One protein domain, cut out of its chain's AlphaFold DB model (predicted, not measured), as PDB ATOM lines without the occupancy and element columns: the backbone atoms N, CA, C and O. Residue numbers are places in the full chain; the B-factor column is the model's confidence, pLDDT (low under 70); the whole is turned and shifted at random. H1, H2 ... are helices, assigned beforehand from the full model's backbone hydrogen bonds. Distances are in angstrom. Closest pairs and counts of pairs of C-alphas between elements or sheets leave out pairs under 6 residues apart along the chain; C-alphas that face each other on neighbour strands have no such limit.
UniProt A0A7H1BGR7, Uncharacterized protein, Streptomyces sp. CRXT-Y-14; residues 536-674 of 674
ATOM      1  N   LYS A 536       8.785   2.253 -23.289       96.06
ATOM      2  CA  LYS A 536       9.815   1.846 -24.253       96.06
ATOM      3  C   LYS A 536      11.047   1.271 -23.560       96.06
ATOM      4  O   LYS A 536      11.589   0.266 -24.019       96.06
ATOM      5  N   ALA A 537      11.482   1.888 -22.459       95.94
ATOM      6  CA  ALA A 537      12.595   1.388 -21.657       95.94
ATOM      7  C   ALA A 537      12.279   0.011 -21.048       95.94
ATOM      8  O   ALA A 537      13.128  -0.881 -21.092       95.94
ATOM      9  N   ALA A 538      11.060  -0.186 -20.535       96.31
ATOM     10  CA  ALA A 538      10.607  -1.472 -20.013       96.31
ATOM     11  C   ALA A 538      10.549  -2.554 -21.106       96.31
ATOM     12  O   ALA A 538      11.086  -3.639 -20.917       96.31
ATOM     13  N   GLU A 539       9.992  -2.246 -22.282       94.94
ATOM     14  CA  GLU A 539       9.922  -3.197 -23.401       94.94
ATOM     15  C   GLU A 539      11.318  -3.620 -23.897       94.94
ATOM     16  O   GLU A 539      11.563  -4.795 -24.180       94.94
ATOM     17  N   LEU A 540      12.258  -2.672 -23.983       93.19
ATOM     18  CA  LEU A 540      13.656  -2.971 -24.297       93.19
ATOM     19  C   LEU A 540      14.298  -3.859 -23.225       93.19
ATOM     20  O   LEU A 540      15.021  -4.792 -23.570       93.19
ATOM     21  N   TRP A 541      14.030  -3.593 -21.944       93.38
ATOM     22  CA  TRP A 541      14.559  -4.400 -20.844       93.38
ATOM     23  C   TRP A 541      14.037  -5.836 -20.885       93.38
ATOM     24  O   TRP A 541      14.828  -6.772 -20.776       93.38
ATOM     25  N   ASP A 542      12.736  -6.017 -21.122       92.56
ATOM     26  CA  ASP A 542      12.121  -7.337 -21.273       92.56
ATOM     27  C   ASP A 542      12.802  -8.135 -22.393       92.56
ATOM     28  O   ASP A 542      13.089  -9.324 -22.233       92.56
ATOM     29  N   PHE A 543      13.136  -7.479 -23.510       90.62
ATOM     30  CA  PHE A 543      13.894  -8.110 -24.588       90.62
ATOM     31  C   PHE A 543      15.325  -8.462 -24.162       90.62
ATOM     32  O   PHE A 543      15.754  -9.600 -24.358       90.62
ATOM     33  N   VAL A 544      16.058  -7.518 -23.572       88.62
ATOM     34  CA  VAL A 544      17.447  -7.712 -23.125       88.62
ATOM     35  C   VAL A 544      17.546  -8.862 -22.112       88.62
ATOM     36  O   VAL A 544      18.462  -9.683 -22.196       88.62
ATOM     37  N   ALA A 545      16.568  -8.988 -21.213       87.06
ATOM     38  CA  ALA A 545      16.484 -10.061 -20.226       87.06
ATOM     39  C   ALA A 545      16.006 -11.411 -20.807       87.06
ATOM     40  O   ALA A 545      16.196 -12.453 -20.180       87.06
ATOM     41  N   SER A 546      15.414 -11.435 -22.010       83.94
ATOM     42  CA  SER A 546      14.805 -12.637 -22.612       83.94
ATOM     43  C   SER A 546      15.792 -13.672 -23.167       83.94
ATOM     44  O   SER A 546      15.365 -14.688 -23.715       83.94
ATOM     45  N   SER A 547      17.106 -13.437 -23.063       75.69
ATOM     46  CA  SER A 547      18.193 -14.227 -23.679       75.69
ATOM     47  C   SER A 547      18.230 -14.251 -25.219       75.69
ATOM     48  O   SER A 547      19.110 -14.893 -25.803       75.69
ATOM     49  N   ALA A 548      17.338 -13.511 -25.888       80.75
ATOM     50  CA  ALA A 548      17.325 -13.364 -27.340       80.75
ATOM     51  C   ALA A 548      18.666 -12.838 -27.896       80.75
ATOM     52  O   ALA A 548      19.517 -12.282 -27.186       80.75
ATOM     53  N   HIS A 549      18.898 -13.051 -29.193       78.81
ATOM     54  CA  HIS A 549      20.076 -12.497 -29.856       78.81
ATOM     55  C   HIS A 549      19.973 -10.966 -29.893       78.81
ATOM     56  O   HIS A 549      19.008 -10.427 -30.431       78.81
ATOM     57  N   ASP A 550      20.954 -10.297 -29.288       80.44
ATOM     58  CA  ASP A 550      21.003  -8.841 -29.162       80.44
ATOM     59  C   ASP A 550      21.854  -8.271 -30.301       80.44
ATOM     60  O   ASP A 550      23.028  -8.619 -30.440       80.44
ATOM     61  N   VAL A 551      21.233  -7.429 -31.122       75.69
ATOM     62  CA  VAL A 551      21.821  -6.735 -32.276       75.69
ATOM     63  C   VAL A 551      21.928  -5.222 -32.026       75.69
ATOM     64  O   VAL A 551      21.890  -4.432 -32.964       75.69
ATOM     65  N   GLY A 552      22.008  -4.807 -30.757       85.44
ATOM     66  CA  GLY A 552      22.068  -3.408 -30.325       85.44
ATOM     67  C   GLY A 552      20.941  -2.988 -29.373       85.44
ATOM     68  O   GLY A 552      20.784  -1.796 -29.103       85.44
ATOM     69  N   GLN A 553      20.138  -3.916 -28.850       89.75
ATOM     70  CA  GLN A 553      19.052  -3.610 -27.916       89.75
ATOM     71  C   GLN A 553      19.580  -3.169 -26.552       89.75
ATOM     72  O   GLN A 553      19.093  -2.165 -26.040       89.75
ATOM     73  N   LEU A 554      20.601  -3.829 -25.992       91.56
ATOM     74  CA  LEU A 554      21.223  -3.371 -24.744       91.56
ATOM     75  C   LEU A 554      21.851  -1.977 -24.907       91.56
ATOM     76  O   LEU A 554      21.667  -1.120 -24.047       91.56
ATOM     77  N   MET A 555      22.524  -1.734 -26.036       91.75
ATOM     78  CA  MET A 555      23.048  -0.412 -26.408       91.75
ATOM     79  C   MET A 555      21.929   0.639 -26.425       91.75
ATOM     80  O   MET A 555      22.018   1.670 -25.763       91.75
ATOM     81  N   THR A 556      20.831   0.340 -27.126       93.00
ATOM     82  CA  THR A 556      19.656   1.220 -27.209       93.00
ATOM     83  C   THR A 556      19.060   1.483 -25.831       93.00
ATOM     84  O   THR A 556      18.745   2.625 -25.517       93.00
ATOM     85  N   TRP A 557      18.926   0.453 -24.994       94.81
ATOM     86  CA  TRP A 557      18.393   0.589 -23.641       94.81
ATOM     87  C   TRP A 557      19.253   1.517 -22.781       94.81
ATOM     88  O   TRP A 557      18.714   2.412 -22.132       94.81
ATOM     89  N   VAL A 558      20.582   1.357 -22.822       95.56
ATOM     90  CA  VAL A 558      21.522   2.223 -22.095       95.56
ATOM     91  C   VAL A 558      21.368   3.681 -22.531       95.56
ATOM     92  O   VAL A 558      21.259   4.560 -21.678       95.56
ATOM     93  N   LEU A 559      21.288   3.941 -23.839       94.50
ATOM     94  CA  LEU A 559      21.101   5.293 -24.376       94.50
ATOM     95  C   LEU A 559      19.719   5.881 -24.028       94.50
ATOM     96  O   LEU A 559      19.615   7.060 -23.695       94.50
ATOM     97  N   VAL A 560      18.661   5.065 -24.050       95.62
ATOM     98  CA  VAL A 560      17.305   5.456 -23.623       95.62
ATOM     99  C   VAL A 560      17.295   5.849 -22.147       95.62
ATOM    100  O   VAL A 560      16.798   6.924 -21.812       95.62
ATOM    101  N   ARG A 561      17.871   5.023 -21.265       97.12
ATOM    102  CA  ARG A 561      17.968   5.333 -19.832       97.12
ATOM    103  C   ARG A 561      18.786   6.582 -19.573       97.12
ATOM    104  O   ARG A 561      18.325   7.441 -18.837       97.12
ATOM    105  N   ALA A 562      19.929   6.732 -20.232       95.75
ATOM    106  CA  ALA A 562      20.755   7.927 -20.112       95.75
ATOM    107  C   ALA A 562      19.970   9.214 -20.424       95.75
ATOM    108  O   ALA A 562      20.041  10.180 -19.664       95.75
ATOM    109  N   ARG A 563      19.153   9.207 -21.491       94.81
ATOM    110  CA  ARG A 563      18.272  10.335 -21.846       94.81
ATOM    111  C   ARG A 563      17.176  10.590 -20.806       94.81
ATOM    112  O   ARG A 563      16.897  11.750 -20.520       94.81
ATOM    113  N   LEU A 564      16.550   9.540 -20.273       96.94
ATOM    114  CA  LEU A 564      15.486   9.659 -19.264       96.94
ATOM    115  C   LEU A 564      16.020  10.132 -17.906       96.94
ATOM    116  O   LEU A 564      15.385  10.951 -17.248       96.94
ATOM    117  N   ASP A 565      17.193   9.636 -17.521       96.12
ATOM    118  CA  ASP A 565      17.826   9.901 -16.228       96.12
ATOM    119  C   ASP A 565      18.658  11.193 -16.231       96.12
ATOM    120  O   ASP A 565      19.009  11.706 -15.169       96.12
ATOM    121  N   GLY A 566      18.960  11.748 -17.411       94.19
ATOM    122  CA  GLY A 566      19.809  12.932 -17.549       94.19
ATOM    123  C   GLY A 566      21.269  12.660 -17.178       94.19
ATOM    124  O   GLY A 566      21.952  13.543 -16.663       94.19
ATOM    125  N   GLU A 567      21.746  11.437 -17.417       93.94
ATOM    126  CA  GLU A 567      23.078  10.973 -17.024       93.94
ATOM    127  C   GLU A 567      23.928  10.555 -18.228       93.94
ATOM    128  O   GLU A 567      23.426  10.284 -19.317       93.94
ATOM    129  N   HIS A 568      25.244  10.462 -18.025       93.56
ATOM    130  CA  HIS A 568      26.148   9.953 -19.052       93.56
ATOM    131  C   HIS A 568      25.888   8.450 -19.306       93.56
ATOM    132  O   HIS A 568      25.890   7.676 -18.341       93.56
ATOM    133  N   PRO A 569      25.740   7.991 -20.569       94.69
ATOM    134  CA  PRO A 569      25.477   6.582 -20.896       94.69
ATOM    135  C   PRO A 569      26.444   5.579 -20.269       94.69
ATOM    136  O   PRO A 569      26.043   4.491 -19.856       94.69
ATOM    137  N   LEU A 570      27.714   5.962 -20.136       95.19
ATOM    138  CA  LEU A 570      28.730   5.130 -19.498       95.19
ATOM    139  C   LEU A 570      28.387   4.761 -18.044       95.19
ATOM    140  O   LEU A 570      28.612   3.626 -17.640       95.19
ATOM    141  N   LEU A 571      27.802   5.685 -17.271       96.75
ATOM    142  CA  LEU A 571      27.409   5.429 -15.879       96.75
ATOM    143  C   LEU A 571      26.229   4.457 -15.800       96.75
ATOM    144  O   LEU A 571      26.166   3.614 -14.907       96.75
ATOM    145  N   VAL A 572      25.309   4.544 -16.762       96.69
ATOM    146  CA  VAL A 572      24.200   3.597 -16.889       96.69
ATOM    147  C   VAL A 572      24.737   2.199 -17.205       96.69
ATOM    148  O   VAL A 572      24.346   1.244 -16.537       96.69
ATOM    149  N   ALA A 573      25.651   2.074 -18.174       96.12
ATOM    150  CA  ALA A 573      26.272   0.797 -18.528       96.12
ATOM    151  C   ALA A 573      27.088   0.199 -17.367       96.12
ATOM    152  O   ALA A 573      26.987  -0.996 -17.099       96.12
ATOM    153  N   ASP A 574      27.851   1.021 -16.645       97.31
ATOM    154  CA  ASP A 574      28.642   0.602 -15.482       97.31
ATOM    155  C   ASP A 574      27.768  -0.012 -14.375       97.31
ATOM    156  O   ASP A 574      28.079  -1.080 -13.848       97.31
ATOM    157  N   ARG A 575      26.601   0.581 -14.084       96.69
ATOM    158  CA  ARG A 575      25.661   0.036 -13.086       96.69
ATOM    159  C   ARG A 575      25.090  -1.335 -13.444       96.69
ATOM    160  O   ARG A 575      24.613  -2.032 -12.553       96.69
ATOM    161  N   LEU A 576      25.122  -1.728 -14.717       95.62
ATOM    162  CA  LEU A 576      24.646  -3.043 -15.148       95.62
ATOM    163  C   LEU A 576      25.662  -4.161 -14.891       95.62
ATOM    164  O   LEU A 576      25.301  -5.338 -14.993       95.62
ATOM    165  N   ILE A 577      26.910  -3.834 -14.558       94.75
ATOM    166  CA  ILE A 577      27.960  -4.826 -14.331       94.75
ATOM    167  C   ILE A 577      27.575  -5.746 -13.168       94.75
ATOM    168  O   ILE A 577      27.276  -5.302 -12.062       94.75
ATOM    169  N   GLY A 578      27.594  -7.057 -13.428       87.50
ATOM    170  CA  GLY A 578      27.200  -8.076 -12.454       87.50
ATOM    171  C   GLY A 578      25.687  -8.294 -12.335       87.50
ATOM    172  O   GLY A 578      25.261  -9.074 -11.483       87.50
ATOM    173  N   THR A 579      24.869  -7.653 -13.179       89.06
ATOM    174  CA  THR A 579      23.419  -7.895 -13.203       89.06
ATOM    175  C   THR A 579      23.125  -9.326 -13.673       89.06
ATOM    176  O   THR A 579      23.517  -9.697 -14.784       89.06
ATOM    177  N   PRO A 580      22.403 -10.142 -12.878       83.81
ATOM    178  CA  PRO A 580      22.067 -11.507 -13.264       83.81
ATOM    179  C   PRO A 580      21.274 -11.567 -14.575       83.81
ATOM    180  O   PRO A 580      20.338 -10.800 -14.782       83.81
ATOM    181  N   GLY A 581      21.622 -12.518 -15.444       78.19
ATOM    182  CA  GLY A 581      20.928 -12.747 -16.716       78.19
ATOM    183  C   GLY A 581      21.434 -11.905 -17.891       78.19
ATOM    184  O   GLY A 581      21.124 -12.239 -19.035       78.19
ATOM    185  N   LEU A 582      22.266 -10.883 -17.652       84.69
ATOM    186  CA  LEU A 582      22.978 -10.193 -18.725       84.69
ATOM    187  C   LEU A 582      24.216 -10.982 -19.154       84.69
ATOM    188  O   LEU A 582      24.922 -11.581 -18.347       84.69
ATOM    189  N   ARG A 583      24.491 -10.973 -20.458       83.50
ATOM    190  CA  ARG A 583      25.704 -11.575 -21.017       83.50
ATOM    191  C   ARG A 583      26.855 -10.582 -20.881       83.50
ATOM    192  O   ARG A 583      26.862  -9.583 -21.600       83.50
ATOM    193  N   ASP A 584      27.843 -10.895 -20.043       86.25
ATOM    194  CA  ASP A 584      29.030 -10.050 -19.811       86.25
ATOM    195  C   ASP A 584      29.684  -9.591 -21.117       86.25
ATOM    196  O   ASP A 584      29.960  -8.408 -21.305       86.25
ATOM    197  N   TYR A 585      29.854 -10.510 -22.074       83.31
ATOM    198  CA  TYR A 585      30.485 -10.171 -23.346       83.31
ATOM    199  C   TYR A 585      29.695  -9.140 -24.161       83.31
ATOM    200  O   TYR A 585      30.316  -8.474 -24.974       83.31
ATOM    201  N   VAL A 586      28.369  -9.016 -24.008       86.50
ATOM    202  CA  VAL A 586      27.564  -7.984 -24.693       86.50
ATOM    203  C   VAL A 586      27.701  -6.666 -23.942       86.50
ATOM    204  O   VAL A 586      27.976  -5.636 -24.555       86.50
ATOM    205  N   LEU A 587      27.587  -6.708 -22.611       90.62
ATOM    206  CA  LEU A 587      27.708  -5.526 -21.762       90.62
ATOM    207  C   LEU A 587      29.073  -4.846 -21.912       90.62
ATOM    208  O   LEU A 587      29.124  -3.628 -22.030       90.62
ATOM    209  N   HIS A 588      30.169  -5.605 -21.977       91.06
ATOM    210  CA  HIS A 588      31.508  -5.035 -22.164       91.06
ATOM    211  C   HIS A 588      31.626  -4.248 -23.481       91.06
ATOM    212  O   HIS A 588      32.293  -3.218 -23.524       91.06
ATOM    213  N   ARG A 589      30.955  -4.695 -24.554       89.44
ATOM    214  CA  ARG A 589      30.928  -3.968 -25.838       89.44
ATOM    215  C   ARG A 589      30.092  -2.708 -25.738       89.44
ATOM    216  O   ARG A 589      30.502  -1.683 -26.263       89.44
ATOM    217  N   VAL A 590      28.950  -2.788 -25.056       91.94
ATOM    218  CA  VAL A 590      28.084  -1.630 -24.821       91.94
ATOM    219  C   VAL A 590      28.813  -0.575 -24.000       91.94
ATOM    220  O   VAL A 590      28.828   0.576 -24.413       91.94
ATOM    221  N   LEU A 591      29.490  -0.973 -22.920       93.94
ATOM    222  CA  LEU A 591      30.297  -0.094 -22.073       93.94
ATOM    223  C   LEU A 591      31.306   0.719 -22.898       93.94
ATOM    224  O   LEU A 591      31.373   1.934 -22.757       93.94
ATOM    225  N   LEU A 592      32.051   0.058 -23.787       92.56
ATOM    226  CA  LEU A 592      32.998   0.726 -24.680       92.56
ATOM    227  C   LEU A 592      32.283   1.563 -25.752       92.56
ATOM    228  O   LEU A 592      32.647   2.709 -25.984       92.56
ATOM    229  N   GLY A 593      31.251   1.021 -26.400       90.69
ATOM    230  CA  GLY A 593      30.573   1.668 -27.523       90.69
ATOM    231  C   GLY A 593      29.815   2.948 -27.153       90.69
ATOM    232  O   GLY A 593      29.695   3.816 -28.014       90.69
ATOM    233  N   VAL A 594      29.363   3.096 -25.897       92.38
ATOM    234  CA  VAL A 594      28.711   4.323 -25.383       92.38
ATOM    235  C   VAL A 594      29.666   5.339 -24.758       92.38
ATOM    236  O   VAL A 594      29.200   6.357 -24.245       92.38
ATOM    237  N   ALA A 595      30.975   5.066 -24.728       91.81
ATOM    238  CA  ALA A 595      31.939   5.967 -24.093       91.81
ATOM    239  C   ALA A 595      31.920   7.366 -24.732       91.81
ATOM    240  O   ALA A 595      32.009   8.360 -24.016       91.81
ATOM    241  N   ASP A 596      31.681   7.425 -26.045       88.00
ATOM    242  CA  ASP A 596      31.363   8.646 -26.777       88.00
ATOM    243  C   ASP A 596      29.869   8.670 -27.150       88.00
ATOM    244  O   ASP A 596      29.453   7.970 -28.081       88.00
ATOM    245  N   PRO A 597      29.040   9.452 -26.437       79.75
ATOM    246  CA  PRO A 597      27.602   9.493 -26.672       79.75
ATOM    247  C   PRO A 597      27.204  10.253 -27.943       79.75
ATOM    248  O   PRO A 597      26.098  10.036 -28.433       79.75
ATOM    249  N   ALA A 598      28.067  11.129 -28.474       81.81
ATOM    250  CA  ALA A 598      27.806  11.855 -29.720       81.81
ATOM    251  C   ALA A 598      28.078  10.984 -30.955       81.81
ATOM    252  O   ALA A 598      27.604  11.285 -32.046       81.81
ATOM    253  N   GLN A 599      28.793   9.874 -30.770       84.94
ATOM    254  CA  GLN A 599      29.093   8.912 -31.817       84.94
ATOM    255  C   GLN A 599      29.072   7.473 -31.259       84.94
ATOM    256  O   GLN A 599      30.119   6.824 -31.164       84.94
ATOM    257  N   PRO A 600      27.907   6.929 -30.866       81.25
ATOM    258  CA  PRO A 600      27.833   5.560 -30.365       81.25
ATOM    259  C   PRO A 600      28.218   4.560 -31.464       81.25
ATOM    260  O   PRO A 600      27.809   4.706 -32.615       81.25
ATOM    261  N   LEU A 601      28.989   3.524 -31.112       80.94
ATOM    262  CA  LEU A 601      29.363   2.470 -32.064       80.94
ATOM    263  C   LEU A 601      28.331   1.344 -32.050       80.94
ATOM    264  O   LEU A 601      28.265   0.556 -31.107       80.94
ATOM    265  N   TRP A 602      27.557   1.232 -33.127       80.00
ATOM    266  CA  TRP A 602      26.487   0.235 -33.261       80.00
ATOM    267  C   TRP A 602      26.961  -1.158 -33.708       80.00
ATOM    268  O   TRP A 602      26.147  -2.064 -33.896       80.00
ATOM    269  N   HIS A 603      28.273  -1.348 -33.855       71.50
ATOM    270  CA  HIS A 603      28.862  -2.571 -34.390       71.50
ATOM    271  C   HIS A 603      28.635  -3.771 -33.452       71.50
ATOM    272  O   HIS A 603      28.967  -3.728 -32.267       71.50
ATOM    273  N   TYR A 604      28.109  -4.885 -33.983       63.91
ATOM    274  CA  TYR A 604      27.738  -6.051 -33.160       63.91
ATOM    275  C   TYR A 604      28.949  -6.726 -32.482       63.91
ATOM    276  O   TYR A 604      28.824  -7.358 -31.426       63.91
ATOM    277  N   SER A 605      30.134  -6.604 -33.085       69.00
ATOM    278  CA  SER A 605      31.417  -7.057 -32.541       69.00
ATOM    279  C   SER A 605      32.372  -5.896 -32.298       69.00
ATOM    280  O   SER A 605      32.383  -4.921 -33.031       69.00
ATOM    281  N   VAL A 606      33.242  -6.020 -31.309       73.75
ATOM    282  CA  VAL A 606      34.335  -5.058 -31.178       73.75
ATOM    283  C   VAL A 606      35.360  -5.349 -32.264       73.75
ATOM    284  O   VAL A 606      35.763  -6.506 -32.402       73.75
ATOM    285  N   ASP A 607      35.780  -4.335 -33.021       80.12
ATOM    286  CA  ASP A 607      36.900  -4.488 -33.944       80.12
ATOM    287  C   ASP A 607      38.202  -4.034 -33.268       80.12
ATOM    288  O   ASP A 607      38.450  -2.833 -33.154       80.12
ATOM    289  N   PRO A 608      39.076  -4.964 -32.839       83.25
ATOM    290  CA  PRO A 608      40.339  -4.607 -32.201       83.25
ATOM    291  C   PRO A 608      41.347  -3.981 -33.182       83.25
ATOM    292  O   PRO A 608      42.472  -3.695 -32.777       83.25
ATOM    293  N   ARG A 609      40.994  -3.838 -34.470       84.50
ATOM    294  CA  ARG A 609      41.792  -3.163 -35.507       84.50
ATOM    295  C   ARG A 609      41.444  -1.679 -35.673       84.50
ATOM    296  O   ARG A 609      42.181  -0.989 -36.376       84.50
ATOM    297  N   SER A 610      40.359  -1.197 -35.062       83.50
ATOM    298  CA  SER A 610      39.874   0.178 -35.225       83.50
ATOM    299  C   SER A 610      40.346   1.082 -34.082       83.50
ATOM    300  O   SER A 610      40.166   0.785 -32.900       83.50
ATOM    301  N   ARG A 611      40.915   2.242 -34.437       85.44
ATOM    302  CA  ARG A 611      41.340   3.273 -33.469       85.44
ATOM    303  C   ARG A 611      40.191   3.784 -32.608       85.44
ATOM    304  O   ARG A 611      40.412   4.116 -31.445       85.44
ATOM    305  N   GLY A 612      38.975   3.803 -33.156       83.88
ATOM    306  CA  GLY A 612      37.781   4.224 -32.429       83.88
ATOM    307  C   GLY A 612      37.519   3.365 -31.190       83.88
ATOM    308  O   GLY A 612      37.085   3.897 -30.168       83.88
ATOM    309  N   TRP A 613      37.839   2.068 -31.242       87.94
ATOM    310  CA  TRP A 613      37.714   1.166 -30.094       87.94
ATOM    311  C   TRP A 613      38.850   1.326 -29.083       87.94
ATOM    312  O   TRP A 613      38.595   1.259 -27.881       87.94
ATOM    313  N   TRP A 614      40.082   1.581 -29.536       91.19
ATOM    314  CA  TRP A 614      41.192   1.925 -28.637       91.19
ATOM    315  C   TRP A 614      40.892   3.182 -27.816       91.19
ATOM    316  O   TRP A 614      40.970   3.148 -26.590       91.19
ATOM    317  N   GLN A 615      40.499   4.271 -28.481       90.44
ATOM    318  CA  GLN A 615      40.205   5.547 -27.824       90.44
ATOM    319  C   GLN A 615      39.087   5.403 -26.789       90.44
ATOM    320  O   GLN A 615      39.242   5.847 -25.657       90.44
ATOM    321  N   ARG A 616      38.009   4.688 -27.130       92.06
ATOM    322  CA  ARG A 616      36.907   4.422 -26.195       92.06
ATOM    323  C   ARG A 616      37.350   3.609 -24.983       92.06
ATOM    324  O   ARG A 616      36.901   3.870 -23.876       92.06
ATOM    325  N   ALA A 617      38.261   2.653 -25.148       94.38
ATOM    326  CA  ALA A 617      38.815   1.924 -24.009       94.38
ATOM    327  C   ALA A 617      39.630   2.826 -23.076       94.38
ATOM    328  O   ALA A 617      39.488   2.723 -21.858       94.38
ATOM    329  N   VAL A 618      40.421   3.744 -23.633       95.19
ATOM    330  CA  VAL A 618      41.106   4.775 -22.842       95.19
ATOM    331  C   VAL A 618      40.083   5.653 -22.117       95.19
ATOM    332  O   VAL A 618      40.192   5.836 -20.910       95.19
ATOM    333  N   GLU A 619      39.042   6.123 -22.805       94.44
ATOM    334  CA  GLU A 619      37.983   6.956 -22.218       94.44
ATOM    335  C   GLU A 619      37.267   6.268 -21.056       94.44
ATOM    336  O   GLU A 619      37.081   6.885 -20.010       94.44
ATOM    337  N   VAL A 620      36.904   4.988 -21.191       96.62
ATOM    338  CA  VAL A 620      36.280   4.241 -20.090       96.62
ATOM    339  C   VAL A 620      37.240   4.082 -18.912       96.62
ATOM    340  O   VAL A 620      36.825   4.259 -17.768       96.62
ATOM    341  N   ALA A 621      38.512   3.761 -19.163       96.56
ATOM    342  CA  ALA A 621      39.503   3.581 -18.102       96.56
ATOM    343  C   ALA A 621      39.777   4.887 -17.328       96.56
ATOM    344  O   ALA A 621      39.868   4.867 -16.099       96.56
ATOM    345  N   GLU A 622      39.838   6.013 -18.039       95.56
ATOM    346  CA  GLU A 622      40.129   7.344 -17.493       95.56
ATOM    347  C   GLU A 622      38.887   8.058 -16.934       95.56
ATOM    348  O   GLU A 622      39.004   9.078 -16.250       95.56
ATOM    349  N   HIS A 623      37.677   7.547 -17.190       95.31
ATOM    350  CA  HIS A 623      36.461   8.217 -16.747       95.31
ATOM    351  C   HIS A 623      36.402   8.279 -15.203       95.31
ATOM    352  O   HIS A 623      36.451   7.247 -14.520       95.31
ATOM    353  N   PRO A 624      36.243   9.469 -14.592       92.62
ATOM    354  CA  PRO A 624      36.331   9.614 -13.137       92.62
ATOM    355  C   PRO A 624      35.161   8.940 -12.406       92.62
ATOM    356  O   PRO A 624      35.327   8.435 -11.298       92.62
ATOM    357  N   GLY A 625      33.985   8.899 -13.037       92.62
ATOM    358  CA  GLY A 625      32.747   8.416 -12.422       92.62
ATOM    359  C   GLY A 625      32.469   6.914 -12.525       92.62
ATOM    360  O   GLY A 625      31.473   6.482 -11.956       92.62
ATOM    361  N   VAL A 626      33.283   6.125 -13.241       96.25
ATOM    362  CA  VAL A 626      33.017   4.680 -13.386       96.25
ATOM    363  C   VAL A 626      33.618   3.851 -12.251       96.25
ATOM    364  O   VAL A 626      34.585   4.251 -11.590       96.25
ATOM    365  N   SER A 627      33.063   2.661 -12.038       97.00
ATOM    366  CA  SER A 627      33.556   1.677 -11.082       97.00
ATOM    367  C   SER A 627      34.948   1.144 -11.448       97.00
ATOM    368  O   SER A 627      35.384   1.179 -12.601       97.00
ATOM    369  N   ALA A 628      35.653   0.583 -10.460       96.00
ATOM    370  CA  ALA A 628      36.909  -0.133 -10.700       96.00
ATOM    371  C   ALA A 628      36.729  -1.288 -11.699       96.00
ATOM    372  O   ALA A 628      37.606  -1.539 -12.522       96.00
ATOM    373  N   ARG A 629      35.561  -1.942 -11.692       95.88
ATOM    374  CA  ARG A 629      35.286  -3.072 -12.575       95.88
ATOM    375  C   ARG A 629      35.139  -2.650 -14.038       95.88
ATOM    376  O   ARG A 629      35.665  -3.334 -14.912       95.88
ATOM    377  N   ALA A 630      34.485  -1.521 -14.313       96.69
ATOM    378  CA  ALA A 630      34.452  -0.944 -15.657       96.69
ATOM    379  C   ALA A 630      35.860  -0.594 -16.162       96.69
ATOM    380  O   ALA A 630      36.198  -0.921 -17.302       96.69
ATOM    381  N   ARG A 631      36.709  -0.013 -15.299       97.44
ATOM    382  CA  ARG A 631      38.115   0.271 -15.635       97.44
ATOM    383  C   ARG A 631      38.894  -1.000 -15.970       97.44
ATOM    384  O   ARG A 631      39.592  -1.035 -16.978       97.44
ATOM    385  N   GLU A 632      38.744  -2.062 -15.179       96.12
ATOM    386  CA  GLU A 632      39.385  -3.359 -15.445       96.12
ATOM    387  C   GLU A 632      38.984  -3.947 -16.802       96.12
ATOM    388  O   GLU A 632      39.839  -4.461 -17.524       96.12
ATOM    389  N   ILE A 633      37.697  -3.869 -17.161       94.56
ATOM    390  CA  ILE A 633      37.189  -4.334 -18.460       94.56
ATOM    391  C   ILE A 633      37.854  -3.551 -19.598       94.56
ATOM    392  O   ILE A 633      38.348  -4.154 -20.552       94.56
ATOM    393  N   ALA A 634      37.906  -2.223 -19.478       95.56
ATOM    394  CA  ALA A 634      38.501  -1.351 -20.483       95.56
ATOM    395  C   ALA A 634      40.014  -1.578 -20.643       95.56
ATOM    396  O   ALA A 634      40.501  -1.738 -21.761       95.56
ATOM    397  N   LEU A 635      40.753  -1.704 -19.536       96.44
ATOM    398  CA  LEU A 635      42.178  -2.048 -19.551       96.44
ATOM    399  C   LEU A 635      42.418  -3.449 -20.131       96.44
ATOM    400  O   LEU A 635      43.354  -3.657 -20.899       96.44
ATOM    401  N   GLY A 636      41.564  -4.423 -19.801       93.81
ATOM    402  CA  GLY A 636      41.601  -5.759 -20.394       93.81
ATOM    403  C   GLY A 636      41.450  -5.720 -21.915       93.81
ATOM    404  O   GLY A 636      42.201  -6.391 -22.623       93.81
ATOM    405  N   PHE A 637      40.538  -4.884 -22.414       92.88
ATOM    406  CA  PHE A 637      40.371  -4.657 -23.844       92.88
ATOM    407  C   PHE A 637      41.594  -3.979 -24.474       92.88
ATOM    408  O   PHE A 637      42.115  -4.469 -25.477       92.88
ATOM    409  N   ALA A 638      42.092  -2.896 -23.872       94.69
ATOM    410  CA  ALA A 638      43.256  -2.166 -24.366       94.69
ATOM    411  C   ALA A 638      44.484  -3.085 -24.511       94.69
ATOM    412  O   ALA A 638      45.126  -3.099 -25.560       94.69
ATOM    413  N   ARG A 639      44.752  -3.956 -23.528       93.38
ATOM    414  CA  ARG A 639      45.854  -4.936 -23.600       93.38
ATOM    415  C   ARG A 639      45.733  -5.914 -24.776       93.38
ATOM    416  O   ARG A 639      46.750  -6.383 -25.280       93.38
ATOM    417  N   GLN A 640      44.516  -6.231 -25.220       90.19
ATOM    418  CA  GLN A 640      44.259  -7.144 -26.344       90.19
ATOM    419  C   GLN A 640      44.164  -6.429 -27.699       90.19
ATOM    420  O   GLN A 640      44.158  -7.085 -28.745       90.19
ATOM    421  N   HIS A 641      44.099  -5.097 -27.706       93.31
ATOM    422  CA  HIS A 641      43.936  -4.303 -28.916       93.31
ATOM    423  C   HIS A 641      45.109  -4.497 -29.893       93.31
ATOM    424  O   HIS A 641      46.258  -4.689 -29.479       93.31
ATOM    425  N   ARG A 642      44.851  -4.423 -31.210       90.88
ATOM    426  CA  ARG A 642      45.885  -4.683 -32.232       90.88
ATOM    427  C   ARG A 642      46.989  -3.633 -32.223       90.88
ATOM    428  O   ARG A 642      48.121  -3.988 -32.506       90.88
ATOM    429  N   LEU A 643      46.710  -2.403 -31.779       91.94
ATOM    430  CA  LEU A 643      47.744  -1.387 -31.514       91.94
ATOM    431  C   LEU A 643      48.874  -1.915 -30.603       91.94
ATOM    432  O   LEU A 643      50.033  -1.543 -30.778       91.94
ATOM    433  N   ILE A 644      48.545  -2.808 -29.665       91.88
ATOM    434  CA  ILE A 644      49.488  -3.388 -28.703       91.88
ATOM    435  C   ILE A 644      50.027  -4.734 -29.192       91.88
ATOM    436  O   ILE A 644      51.244  -4.923 -29.265       91.88
ATOM    437  N   THR A 645      49.133  -5.667 -29.529       89.19
ATOM    438  CA  THR A 645      49.483  -7.077 -29.775       89.19
ATOM    439  C   THR A 645      50.002  -7.344 -31.189       89.19
ATOM    440  O   THR A 645      50.951  -8.106 -31.356       89.19
ATOM    441  N   HIS A 646      49.403  -6.713 -32.204       86.88
ATOM    442  CA  HIS A 646      49.678  -6.949 -33.628       86.88
ATOM    443  C   HIS A 646      49.507  -5.648 -34.436       86.88
ATOM    444  O   HIS A 646      48.521  -5.500 -35.169       86.88
ATOM    445  N   PRO A 647      50.410  -4.663 -34.266       84.25
ATOM    446  CA  PRO A 647      50.240  -3.313 -34.815       84.25
ATOM    447  C   PRO A 647      50.213  -3.277 -36.348       84.25
ATOM    448  O   PRO A 647      49.632  -2.369 -36.933       84.25
ATOM    449  N   ASP A 648      50.782  -4.285 -37.007       79.00
ATOM    450  CA  ASP A 648      50.712  -4.506 -38.454       79.00
ATOM    451  C   ASP A 648      49.281  -4.740 -38.970       79.00
ATOM    452  O   ASP A 648      49.010  -4.528 -40.152       79.00
ATOM    453  N   GLN A 649      48.356  -5.139 -38.093       83.12
ATOM    454  CA  GLN A 649      46.956  -5.403 -38.436       83.12
ATOM    455  C   GLN A 649      46.027  -4.204 -38.199       83.12
ATOM    456  O   GLN A 649      44.854  -4.274 -38.578       83.12
ATOM    457  N   LEU A 650      46.513  -3.125 -37.575       84.25
ATOM    458  CA  LEU A 650      45.750  -1.890 -37.388       84.25
ATOM    459  C   LEU A 650      45.564  -1.179 -38.737       84.25
ATOM    460  O   LEU A 650      46.469  -1.182 -39.578       84.25
ATOM    461  N   ARG A 651      44.401  -0.558 -38.951       75.62
ATOM    462  CA  ARG A 651      44.089   0.139 -40.206       75.62
ATOM    463  C   ARG A 651      43.719   1.604 -39.943       75.62
ATOM    464  O   ARG A 651      42.745   1.853 -39.240       75.62
ATOM    465  N   PRO A 652      44.496   2.571 -40.473       77.06
ATOM    466  CA  PRO A 652      45.870   2.422 -40.985       77.06
ATOM    467  C   PRO A 652      46.863   1.930 -39.913       77.06
ATOM    468  O   PRO A 652      46.549   1.936 -38.725       77.06
ATOM    469  N   ALA A 653      48.069   1.526 -40.323       84.00
ATOM    470  CA  ALA A 653      49.128   1.130 -39.389       84.00
ATOM    471  C   ALA A 653      49.456   2.273 -38.399       84.00
ATOM    472  O   ALA A 653      49.268   3.439 -38.751       84.00
ATOM    473  N   PRO A 654      49.917   1.979 -37.172       89.12
ATOM    474  CA  PRO A 654      50.286   3.009 -36.214       89.12
ATOM    475  C   PRO A 654      51.713   3.501 -36.439       89.12
ATOM    476  O   PRO A 654      52.563   2.762 -36.950       89.12
ATOM    477  N   THR A 655      51.970   4.738 -36.022       89.75
ATOM    478  CA  THR A 655      53.336   5.253 -35.854       89.75
ATOM    479  C   THR A 655      54.003   4.576 -34.656       89.75
ATOM    480  O   THR A 655      53.328   4.090 -33.739       89.75
ATOM    481  N   GLU A 656      55.335   4.537 -34.619       88.88
ATOM    482  CA  GLU A 656      56.044   4.024 -33.441       88.88
ATOM    483  C   GLU A 656      55.821   4.946 -32.230       88.88
ATOM    484  O   GLU A 656      55.726   4.463 -31.105       88.88
ATOM    485  N   ALA A 657      55.626   6.250 -32.456       89.00
ATOM    486  CA  ALA A 657      55.246   7.199 -31.408       89.00
ATOM    487  C   ALA A 657      53.856   6.897 -30.814       89.00
ATOM    488  O   ALA A 657      53.711   6.865 -29.593       89.00
ATOM    489  N   GLU A 658      52.847   6.622 -31.654       91.19
ATOM    490  CA  GLU A 658      51.504   6.207 -31.209       91.19
ATOM    491  C   GLU A 658      51.588   4.920 -30.378       91.19
ATOM    492  O   GLU A 658      50.989   4.810 -29.307       91.19
ATOM    493  N   ARG A 659      52.391   3.958 -30.836       93.38
ATOM    494  CA  ARG A 659      52.595   2.686 -30.140       93.38
ATOM    495  C   ARG A 659      53.315   2.851 -28.803       93.38
ATOM    496  O   ARG A 659      52.925   2.206 -27.830       93.38
ATOM    497  N   ALA A 660      54.360   3.675 -28.746       92.75
ATOM    498  CA  ALA A 660      55.080   3.972 -27.512       92.75
ATOM    499  C   ALA A 660      54.152   4.651 -26.499       92.75
ATOM    500  O   ALA A 660      54.021   4.166 -25.380       92.75
ATOM    501  N   ALA A 661      53.401   5.670 -26.924       94.12
ATOM    502  CA  ALA A 661      52.429   6.348 -26.071       94.12
ATOM    503  C   ALA A 661      51.352   5.393 -25.526       94.12
ATOM    504  O   ALA A 661      50.982   5.470 -24.355       94.12
ATOM    505  N   ALA A 662      50.869   4.461 -26.355       94.75
ATOM    506  CA  ALA A 662      49.898   3.451 -25.948       94.75
ATOM    507  C   ALA A 662      50.457   2.469 -24.902       94.75
ATOM    508  O   ALA A 662      49.746   2.086 -23.972       94.75
ATOM    509  N   ARG A 663      51.731   2.080 -25.032       94.69
ATOM    510  CA  ARG A 663      52.435   1.225 -24.062       94.69
ATOM    511  C   ARG A 663      52.702   1.952 -22.754       94.69
ATOM    512  O   ARG A 663      52.312   1.447 -21.712       94.69
ATOM    513  N   ASP A 664      53.243   3.163 -22.818       95.62
ATOM    514  CA  ASP A 664      53.495   3.996 -21.640       95.62
ATOM    515  C   ASP A 664      52.199   4.280 -20.865       95.62
ATOM    516  O   ASP A 664      52.182   4.370 -19.636       95.62
ATOM    517  N   TRP A 665      51.077   4.435 -21.574       96.31
ATOM    518  CA  TRP A 665      49.765   4.561 -20.951       96.31
ATOM    519  C   TRP A 665      49.354   3.291 -20.194       96.31
ATOM    520  O   TRP A 665      48.917   3.405 -19.048       96.31
ATOM    521  N   LEU A 666      49.541   2.103 -20.779       95.62
ATOM    522  CA  LEU A 666      49.276   0.830 -20.099       95.62
ATOM    523  C   LEU A 666      50.200   0.619 -18.893       95.62
ATOM    524  O   LEU A 666      49.712   0.300 -17.812       95.62
ATOM    525  N   ASP A 667      51.498   0.887 -19.041       92.94
ATOM    526  CA  ASP A 667      52.491   0.706 -17.979       92.94
ATOM    527  C   ASP A 667      52.176   1.571 -16.749       92.94
ATOM    528  O   ASP A 667      52.292   1.114 -15.610       92.94
ATOM    529  N   ARG A 668      51.702   2.809 -16.951       94.12
ATOM    530  CA  ARG A 668      51.247   3.678 -15.849       94.12
ATOM    531  C   ARG A 668      50.051   3.098 -15.091       94.12
ATOM    532  O   ARG A 668      49.973   3.264 -13.874       94.12
ATOM    533  N   HIS A 669      49.141   2.423 -15.786       90.25
ATOM    534  CA  HIS A 669      47.959   1.807 -15.177       90.25
ATOM    535  C   HIS A 669      48.264   0.463 -14.514       90.25
ATOM    536  O   HIS A 669      47.615   0.113 -13.531       90.25
ATOM    537  N   ASP A 670      49.283  -0.249 -14.993       82.06
ATOM    538  CA  ASP A 670      49.785  -1.461 -14.348       82.06
ATOM    539  C   ASP A 670      50.615  -1.122 -13.091       82.06
ATOM    540  O   ASP A 670      50.500  -1.801 -12.072       82.06
ATOM    541  N   ALA A 671      51.385  -0.027 -13.111       66.06
ATOM    542  CA  ALA A 671      52.164   0.449 -11.963       66.06
ATOM    543  C   ALA A 671      51.316   1.141 -10.875       66.06
ATOM    544  O   ALA A 671      51.697   1.136  -9.706       66.06
ATOM    545  N   GLY A 672      50.176   1.737 -11.240       54.94
ATOM    546  CA  GLY A 672      49.238   2.386 -10.312       54.94
ATOM    547  C   GLY A 672      48.237   1.442  -9.633       54.94
ATOM    548  O   GLY A 672      47.449   1.898  -8.806       54.94
ATOM    549  N   GLY A 673      48.246   0.151  -9.989       46.53
ATOM    550  CA  GLY A 673      47.391  -0.897  -9.419       46.53
ATOM    551  C   GLY A 673      48.072  -1.799  -8.379       46.53
ATOM    552  O   GLY A 673      47.482  -2.816  -8.012       46.53
ATOM    553  N   ALA A 674      49.295  -1.465  -7.947       35.69
ATOM    554  CA  ALA A 674      50.067  -2.196  -6.934       35.69
ATOM    555  C   ALA A 674      49.866  -1.648  -5.513       35.69
ATOM    556  O   ALA A 674      49.928  -0.408  -5.338       35.69
TER     557      ALA A 674
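Overview. This is residues 536 to 674 of the 674 residues of an uncharacterized protein of Streptomyces sp. CRXT-Y-14 (UniProt A0A7H1BGR7). What does one see, starting from the longest helix, H8? H8 stands at one end of a row of three helical hairpins, H5 with H6, H3 with H4, and H1 with H2, which follow one another along the longest axis, with H1 at the far end and short H7 beside H8. H4 and H5 lie nearest the middle. How is it made up? The printed part has 139 residues with eight named helices, H1 to H8 in chain order, and no named strand: all helix. It is compact, with a radius of gyration of the C-alphas of 15.5 A, but only just elongated, spanning 48 by 32 by 26 A.

Along the chain. Where is the longest helix? H8 is residues 656 to 671, 22.1 A from C-alpha 656 at (56.044, 4.024, -33.441) to C-alpha 671 at (52.164, 0.449, -11.963). Which helices come before it? H7 is residues 642 to 645, H6 628 to 640 over 18.7 A, and H5 611 to 622 over 16.5 A. H4 is residues 584 to 593 over 14.1 A, and H3 is 569 to 575. H2 is residues 553 to 565 over 17.9 A, and H1 is 536 to 545 over 14.2 A, from C-alpha 536 at (9.815, 1.846, -24.253).

Arrangement. What does H8 touch? H8 touches H7 with residues 659 to 663 alone, the closest C-alphas, Leu 643 and Arg 659, being 6.5 A apart. H8 and H6 only just touch, with 3 pairs of C-alphas within 8 A, the closest Arg 639 and Leu 666 at 7.6 A. H5 and H8 are near each other. What follows inward? H5 and H6 form a hairpin at a shallow tilt of 31 degrees, opposite ways, with C-alphas of Ala 621 and Arg 631 closest at 4.4 A. The hub, H4, touches H5 about perpendicular at 81 degrees, closest at C-alphas of Leu 592 and Arg 616, 5.6 A. And beyond the hub? H3 and H4 form a hairpin, closest at C-alphas of Ala 573 and Leu 591, 5.4 A. H2 touches H4 with residues 554 to 555 alone, C-alphas of Met 555 and Val 590 being closest at 5.4 A. H1 and H2 form a hairpin at a steep tilt of 38 degrees, closest at C-alphas of Leu 540 and Trp 557, 6.0 A. What do the backbones show? Every O i to N i+4 pair is within hydrogen-bond range in H1, H2, H3, H5, H6 and H8; H4 has 5 of 6, and H7 is too short for such a pair.

Size, cuts and confidence. How large is it? The two C-alphas farthest apart, those of Glu 539 and Glu 656, are 47.8 A apart. Is there a cut or a long link? The printed part has no cut, and the link from H4 to H5, residues 594 to 610, is long. Where is confidence low? The model's pLDDT is under 70 at residues 604 to 605 and 671 to 674; the mean of the printed part is 88.7.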